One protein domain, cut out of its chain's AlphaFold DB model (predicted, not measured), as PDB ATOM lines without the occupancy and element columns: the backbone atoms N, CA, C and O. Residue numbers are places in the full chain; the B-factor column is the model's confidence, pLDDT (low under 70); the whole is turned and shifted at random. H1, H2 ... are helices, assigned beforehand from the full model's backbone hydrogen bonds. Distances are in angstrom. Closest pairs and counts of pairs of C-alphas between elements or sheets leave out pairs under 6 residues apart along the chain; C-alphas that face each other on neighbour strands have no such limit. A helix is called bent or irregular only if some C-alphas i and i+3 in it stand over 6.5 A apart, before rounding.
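What this domain is: This is residues 6 to 63 of the 233 residues of an uncharacterized protein of Vibrio lentus (UniProt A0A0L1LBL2). One long straight helix, H1, forms a shaft that sticks out from a small head of loops, residues 6 to 32, and the short helix H2 follows at the shaft's far end. Nothing packs on the shaft: residues 35 to 63, of which 35 to 53 belong to H1 and 56 to 62 to H2, stand free, and this arm makes most of the length. The printed part has 58 residues with two named helices, H1 then H2 along the chain, and no named strand; its class is all helix, though under half of the residues, 28 of 58, are in named elements. It is extended, with a radius of gyration of the C-alphas of 18.7 A and spans of 58 by 21 by 14 A.

Where its parts are: H1 is residues 33 to 53, 30.2 A from first to last C-alpha, from C-alpha 33 at (5.221, 41.378, 41.402) to C-alpha 53 at (-21.110, 52.697, 50.895). H2 is residues 56 to 62, ending at C-alpha 62 at (-29.264, 62.927, 58.784). The unnamed stretch, residues 6 to 32, begins at C-alpha 6 at (13.753, 49.746, 33.199).

How they stand to each other: H1 and H2 meet only through their link, a tight one of 2 residues. Neither helix is bent. In H1 and H2 every O i to N i+4 pair is within hydrogen-bond range. On the other side of H1 in the chain, the C-alphas of residues 6 to 32 lie 13 to 24 A from the mean of all C-alphas.

The domain as a whole: The two C-alphas farthest apart, those of Gly 21 and Gln 63, are 58.5 A apart. The first and last printed C-alphas, of Arg 6 and Gln 63, are 53.0 A apart. The printed part has no cut. The mean pLDDT of the printed part is 77.6; residues 51 to 63 are under 70, and H2 has a mean of 55.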
ATOM      1  N   ARG A   6      13.329  49.938  31.806       84.69
ATOM      2  CA  ARG A   6      13.753  49.746  33.199       84.69
ATOM      3  C   ARG A   6      12.734  48.892  33.944       84.69
ATOM      4  O   ARG A   6      11.538  49.148  33.878       84.69
ATOM      5  N   CYS A   7      13.217  47.920  34.712       85.50
ATOM      6  CA  CYS A   7      12.386  47.123  35.608       85.50
ATOM      7  C   CYS A   7      11.718  48.007  36.681       85.50
ATOM      8  O   CYS A   7      12.394  48.760  37.394       85.50
ATOM      9  N   PHE A   8      10.396  47.880  36.823       84.31
ATOM     10  CA  PHE A   8       9.586  48.558  37.844       84.31
ATOM     11  C   PHE A   8       9.476  47.775  39.161       84.31
ATOM     12  O   PHE A   8       8.829  48.242  40.097       84.31
ATOM     13  N   GLY A   9      10.116  46.608  39.253       85.31
ATOM     14  CA  GLY A   9      10.113  45.798  40.466       85.31
ATOM     15  C   GLY A   9      10.853  46.451  41.636       85.31
ATOM     16  O   GLY A   9      11.753  47.278  41.442       85.31
ATOM     17  N   ARG A  10      10.486  46.053  42.855       88.50
ATOM     18  CA  ARG A  10      11.202  46.381  44.095       88.50
ATOM     19  C   ARG A  10      11.897  45.142  44.640       88.50
ATOM     20  O   ARG A  10      11.301  44.073  44.669       88.50
ATOM     21  N   ASN A  11      13.128  45.286  45.098       84.31
ATOM     22  CA  ASN A  11      13.822  44.215  45.814       84.31
ATOM     23  C   ASN A  11      13.363  44.153  47.287       84.31
ATOM     24  O   ASN A  11      12.554  44.967  47.734       84.31
ATOM     25  N   SER A  12      13.861  43.171  48.044       80.31
ATOM     26  CA  SER A  12      13.496  42.936  49.454       80.31
ATOM     27  C   SER A  12      13.725  44.151  50.361       80.31
ATOM     28  O   SER A  12      12.977  44.351  51.311       80.31
ATOM     29  N   ASN A  13      14.689  45.008  50.020       85.31
ATOM     30  CA  ASN A  13      14.975  46.260  50.726       85.31
ATOM     31  C   ASN A  13      14.096  47.439  50.255       85.31
ATOM     32  O   ASN A  13      14.428  48.592  50.509       85.31
ATOM     33  N   LEU A  14      13.010  47.173  49.516       80.00
ATOM     34  CA  LEU A  14      12.071  48.157  48.951       80.00
ATOM     35  C   LEU A  14      12.684  49.167  47.963       80.00
ATOM     36  O   LEU A  14      11.998  50.085  47.501       80.00
ATOM     37  N   THR A  15      13.944  48.986  47.572       86.88
ATOM     38  CA  THR A  15      14.598  49.814  46.556       86.88
ATOM     39  C   THR A  15      14.202  49.366  45.146       86.88
ATOM     40  O   THR A  15      13.796  48.228  44.900       86.88
ATOM     41  N   ARG A  16      14.253  50.286  44.181       85.12
ATOM     42  CA  ARG A  16      13.837  50.005  42.802       85.12
ATOM     43  C   ARG A  16      14.898  49.161  42.093       85.12
ATOM     44  O   ARG A  16      16.070  49.514  42.112       85.12
ATOM     45  N   CYS A  17      14.485  48.090  41.414       86.69
ATOM     46  CA  CYS A  17      15.394  47.177  40.715       86.69
ATOM     47  C   CYS A  17      16.185  47.873  39.593       86.69
ATOM     48  O   CYS A  17      17.379  47.630  39.445       86.69
ATOM     49  N   GLY A  18      15.538  48.718  38.782       82.19
ATOM     50  CA  GLY A  18      16.209  49.605  37.820       82.19
ATOM     51  C   GLY A  18      16.939  48.939  36.642       82.19
ATOM     52  O   GLY A  18      17.367  49.656  35.740       82.19
ATOM     53  N   ARG A  19      17.051  47.601  36.603       85.88
ATOM     54  CA  ARG A  19      17.718  46.848  35.524       85.88
ATOM     55  C   ARG A  19      17.105  47.164  34.157       85.88
ATOM     56  O   ARG A  19      15.881  47.248  34.038       85.88
ATOM     57  N   LEU A  20      17.960  47.293  33.145       86.25
ATOM     58  CA  LEU A  20      17.597  47.546  31.750       86.25
ATOM     59  C   LEU A  20      17.528  46.239  30.957       86.25
ATOM     60  O   LEU A  20      18.433  45.415  31.064       86.25
ATOM     61  N   GLY A  21      16.494  46.075  30.135       83.94
ATOM     62  CA  GLY A  21      16.430  44.988  29.160       83.94
ATOM     63  C   GLY A  21      15.137  44.974  28.358       83.94
ATOM     64  O   GLY A  21      14.364  45.930  28.381       83.94
ATOM     65  N   SER A  22      14.902  43.887  27.623       84.19
ATOM     66  CA  SER A  22      13.817  43.786  26.637       84.19
ATOM     67  C   SER A  22      12.465  43.335  27.214       84.19
ATOM     68  O   SER A  22      11.633  42.800  26.482       84.19
ATOM     69  N   TRP A  23      12.254  43.474  28.524       79.19
ATOM     70  CA  TRP A  23      11.007  43.116  29.211       79.19
ATOM     71  C   TRP A  23      10.067  44.319  29.330       79.19
ATOM     72  O   TRP A  23      10.517  45.452  29.430       79.19
ATOM     73  N   ARG A  24       8.751  44.065  29.370       78.19
ATOM     74  CA  ARG A  24       7.718  45.117  29.313       78.19
ATOM     75  C   ARG A  24       7.539  45.911  30.617       78.19
ATOM     76  O   ARG A  24       7.275  47.101  30.580       78.19
ATOM     77  N   PHE A  25       7.644  45.261  31.780       77.31
ATOM     78  CA  PHE A  25       7.434  45.928  33.081       77.31
ATOM     79  C   PHE A  25       8.339  45.380  34.194       77.31
ATOM     80  O   PHE A  25       8.890  46.148  34.984       77.31
ATOM     81  N   PHE A  26       8.550  44.062  34.232       86.06
ATOM     82  CA  PHE A  26       9.331  43.382  35.268       86.06
ATOM     83  C   PHE A  26      10.370  42.446  34.645       86.06
ATOM     84  O   PHE A  26      10.075  41.767  33.662       86.06
ATOM     85  N   CYS A  27      11.576  42.394  35.218       86.00
ATOM     86  CA  CYS A  27      12.577  41.392  34.844       86.00
ATOM     87  C   CYS A  27      12.202  40.003  35.395       86.00
ATOM     88  O   CYS A  27      11.281  39.876  36.203       86.00
ATOM     89  N   SER A  28      12.926  38.958  34.984       85.06
ATOM     90  CA  SER A  28      12.662  37.559  35.370       85.06
ATOM     91  C   SER A  28      12.572  37.338  36.886       85.06
ATOM     92  O   SER A  28      11.700  36.598  37.336       85.06
ATOM     93  N   GLU A  29      13.406  38.024  37.671       84.44
ATOM     94  CA  GLU A  29      13.392  37.980  39.143       84.44
ATOM     95  C   GLU A  29      12.140  38.626  39.762       84.44
ATOM     96  O   GLU A  29      11.733  38.258  40.858       84.44
ATOM     97  N   HIS A  30      11.489  39.559  39.060       86.19
ATOM     98  CA  HIS A  30      10.316  40.295  39.552       86.19
ATOM     99  C   HIS A  30       9.036  39.958  38.771       86.19
ATOM    100  O   HIS A  30       8.030  40.659  38.893       86.19
ATOM    101  N   LYS A  31       9.041  38.871  37.985       84.81
ATOM    102  CA  LYS A  31       7.954  38.503  37.060       84.81
ATOM    103  C   LYS A  31       6.592  38.271  37.722       84.81
ATOM    104  O   LYS A  31       5.594  38.273  37.017       84.81
ATOM    105  N   ASN A  32       6.542  38.083  39.043       86.19
ATOM    106  CA  ASN A  32       5.307  37.856  39.803       86.19
ATOM    107  C   ASN A  32       4.837  39.093  40.592       86.19
ATOM    108  O   ASN A  32       3.765  39.060  41.186       86.19
ATOM    109  N   GLN A  33       5.592  40.199  40.604       84.56
ATOM    110  CA  GLN A  33       5.221  41.378  41.402       84.56
ATOM    111  C   GLN A  33       3.978  42.108  40.883       84.56
ATOM    112  O   GLN A  33       3.328  42.819  41.646       84.56
ATOM    113  N   TRP A  34       3.600  41.896  39.621       83.94
ATOM    114  CA  TRP A  34       2.350  42.421  39.073       83.94
ATOM    115  C   TRP A  34       1.111  41.872  39.803       83.94
ATOM    116  O   TRP A  34       0.143  42.611  39.956       83.94
ATOM    117  N   LEU A  35       1.153  40.634  40.320       86.69
ATOM    118  CA  LEU A  35       0.056  40.062  41.115       86.69
ATOM    119  C   LEU A  35      -0.125  40.804  42.445       86.69
ATOM    120  O   LEU A  35      -1.254  41.057  42.855       86.69
ATOM    121  N   GLY A  36       0.975  41.196  43.094       84.25
ATOM    122  CA  GLY A  36       0.930  41.971  44.339       84.25
ATOM    123  C   GLY A  36       0.340  43.368  44.136       84.25
ATOM    124  O   GLY A  36      -0.494  43.807  44.923       84.25
ATOM    125  N   TRP A  37       0.712  44.038  43.040       82.56
ATOM    126  CA  TRP A  37       0.118  45.324  42.658       82.56
ATOM    127  C   TRP A  37      -1.373  45.207  42.345       82.56
ATOM    128  O   TRP A  37      -2.147  46.070  42.750       82.56
ATOM    129  N   LEU A  38      -1.782  44.134  41.666       86.88
ATOM    130  CA  LEU A  38      -3.185  43.887  41.350       86.88
ATOM    131  C   LEU A  38      -4.008  43.648  42.622       86.88
ATOM    132  O   LEU A  38      -5.059  44.261  42.782       86.88
ATOM    133  N   ALA A  39      -3.503  42.839  43.558       86.62
ATOM    134  CA  ALA A  39      -4.152  42.632  44.851       86.62
ATOM    135  C   ALA A  39      -4.279  43.947  45.638       86.62
ATOM    136  O   ALA A  39      -5.366  44.274  46.107       86.62
ATOM    137  N   PHE A  40      -3.209  44.743  45.722       86.00
ATOM    138  CA  PHE A  40      -3.244  46.046  46.392       86.00
ATOM    139  C   PHE A  40      -4.306  46.977  45.791       86.00
ATOM    140  O   PHE A  40      -5.074  47.593  46.527       86.00
ATOM    141  N   LEU A  41      -4.385  47.046  44.460       85.81
ATOM    142  CA  LEU A  41      -5.358  47.880  43.753       85.81
ATOM    143  C   LEU A  41      -6.796  47.416  44.039       85.81
ATOM    144  O   LEU A  41      -7.634  48.238  44.403       85.81
ATOM    145  N   VAL A  42      -7.062  46.107  43.971       87.12
ATOM    146  CA  VAL A  42      -8.381  45.535  44.292       87.12
ATOM    147  C   VAL A  42      -8.772  45.834  45.738       87.12
ATOM    148  O   VAL A  42      -9.856  46.361  45.969       87.12
ATOM    149  N   PHE A  43      -7.895  45.579  46.711       85.44
ATOM    150  CA  PHE A  43      -8.206  45.830  48.122       85.44
ATOM    151  C   PHE A  43      -8.376  47.321  48.438       85.44
ATOM    152  O   PHE A  43      -9.245  47.673  49.231       85.44
ATOM    153  N   THR A  44      -7.611  48.206  47.794       85.56
ATOM    154  CA  THR A  44      -7.723  49.659  48.011       85.56
ATOM    155  C   THR A  44      -9.017  50.212  47.418       85.56
ATOM    156  O   THR A  44      -9.708  50.993  48.068       85.56
ATOM    157  N   VAL A  45      -9.385  49.779  46.209       83.69
ATOM    158  CA  VAL A  45     -10.621  50.227  45.553       83.69
ATOM    159  C   VAL A  45     -11.848  49.635  46.241       83.69
ATOM    160  O   VAL A  45     -12.770  50.379  46.562       83.69
ATOM    161  N   VAL A  46     -11.867  48.331  46.530       78.38
ATOM    162  CA  VAL A  46     -12.998  47.679  47.213       78.38
ATOM    163  C   VAL A  46     -13.137  48.188  48.648       78.38
ATOM    164  O   VAL A  46     -14.246  48.512  49.068       78.38
ATOM    165  N   GLY A  47     -12.026  48.339  49.376       74.81
ATOM    166  CA  GLY A  47     -12.019  48.913  50.722       74.81
ATOM    167  C   GLY A  47     -12.530  50.353  50.740       74.81
ATOM    168  O   GLY A  47     -13.437  50.667  51.506       74.81
ATOM    169  N   GLY A  48     -12.030  51.205  49.838       71.31
ATOM    170  CA  GLY A  48     -12.491  52.591  49.713       71.31
ATOM    171  C   GLY A  48     -13.968  52.696  49.322       71.31
ATOM    172  O   GLY A  48     -14.700  53.513  49.877       71.31
ATOM    173  N   SER A  49     -14.436  51.817  48.431       76.06
ATOM    174  CA  SER A  49     -15.843  51.764  48.012       76.06
ATOM    175  C   SER A  49     -16.763  51.338  49.158       76.06
ATOM    176  O   SER A  49     -17.821  51.933  49.343       76.06
ATOM    177  N   ALA A  50     -16.356  50.349  49.961       72.12
ATOM    178  CA  ALA A  50     -17.113  49.895  51.129       72.12
ATOM    179  C   ALA A  50     -17.200  50.975  52.220       72.12
ATOM    180  O   ALA A  50     -18.257  51.148  52.827       72.12
ATOM    181  N   SER A  51     -16.129  51.747  52.433       68.50
ATOM    182  CA  SER A  51     -16.140  52.882  53.366       68.50
ATOM    183  C   SER A  51     -17.114  53.986  52.943       68.50
ATOM    184  O   SER A  51     -17.785  54.562  53.796       68.50
ATOM    185  N   ILE A  52     -17.239  54.257  51.639       64.12
ATOM    186  CA  ILE A  52     -18.207  55.234  51.115       64.12
ATOM    187  C   ILE A  52     -19.632  54.659  51.164       64.12
ATOM    188  O   ILE A  52     -20.558  55.352  51.579       64.12
ATOM    189  N   ALA A  53     -19.817  53.381  50.818       65.00
ATOM    190  CA  ALA A  53     -21.110  52.697  50.895       65.00
ATOM    191  C   ALA A  53     -21.693  52.704  52.321       65.00
ATOM    192  O   ALA A  53     -22.891  52.914  52.501       65.00
ATOM    193  N   GLY A  54     -20.842  52.545  53.341       60.25
ATOM    194  CA  GLY A  54     -21.240  52.613  54.750       60.25
ATOM    195  C   GLY A  54     -21.656  54.007  55.241       60.25
ATOM    196  O   GLY A  54     -22.332  54.105  56.263       60.25
ATOM    197  N   LEU A  55     -21.305  55.078  54.521       57.53
ATOM    198  CA  LEU A  55     -21.696  56.456  54.847       57.53
ATOM    199  C   LEU A  55     -23.085  56.832  54.315       57.53
ATOM    200  O   LEU A  55     -23.738  57.695  54.898       57.53
ATOM    201  N   PHE A  56     -23.570  56.186  53.251       59.34
ATOM    202  CA  PHE A  56     -24.892  56.473  52.681       59.34
ATOM    203  C   PHE A  56     -26.062  56.311  53.663       59.34
ATOM    204  O   PHE A  56     -26.844  57.253  53.770       59.34
ATOM    205  N   PRO A  57     -26.188  55.213  54.438       58.28
ATOM    206  CA  PRO A  57     -27.293  55.090  55.388       58.28
ATOM    207  C   PRO A  57     -27.213  56.114  56.528       58.28
ATOM    208  O   PRO A  57     -28.243  56.503  57.065       58.28
ATOM    209  N   VAL A  58     -26.013  56.596  56.879       57.56
ATOM    210  CA  VAL A  58     -25.828  57.655  57.890       57.56
ATOM    211  C   VAL A  58     -26.242  59.020  57.335       57.56
ATOM    212  O   VAL A  58     -26.884  59.798  58.035       57.56
ATOM    213  N   MET A  59     -25.923  59.302  56.069       55.50
ATOM    214  CA  MET A  59     -26.321  60.544  55.402       55.50
ATOM    215  C   MET A  59     -27.835  60.619  55.163       55.50
ATOM    216  O   MET A  59     -28.420  61.674  55.400       55.50
ATOM    217  N   ASP A  60     -28.480  59.508  54.796       52.78
ATOM    218  CA  ASP A  60     -29.946  59.439  54.670       52.78
ATOM    219  C   ASP A  60     -30.648  59.628  56.027       52.78
ATOM    220  O   ASP A  60     -31.680  60.289  56.111       52.78
ATOM    221  N   TYR A  61     -30.061  59.130  57.122       50.56
ATOM    222  CA  TYR A  61     -30.607  59.324  58.473       50.56
ATOM    223  C   TYR A  61     -30.462  60.768  58.985       50.56
ATOM    224  O   TYR A  61     -31.261  61.235  59.800       50.56
ATOM    225  N   LEU A  62     -29.446  61.498  58.507       50.69
ATOM    226  CA  LEU A  62     -29.264  62.927  58.784       50.69
ATOM    227  C   LEU A  62     -30.169  63.817  57.925       50.69
ATOM    228  O   LEU A  62     -30.416  64.964  58.298       50.69
ATOM    229  N   GLN A  63     -30.757  63.283  56.853       45.66
ATOM    230  CA  GLN A  63     -31.864  63.901  56.120       45.66
ATOM    231  C   GLN A  63     -33.200  63.701  56.861       45.66
ATOM    232  O   GLN A  63     -34.244  63.414  56.276       45.66
TER     233      GLN A  63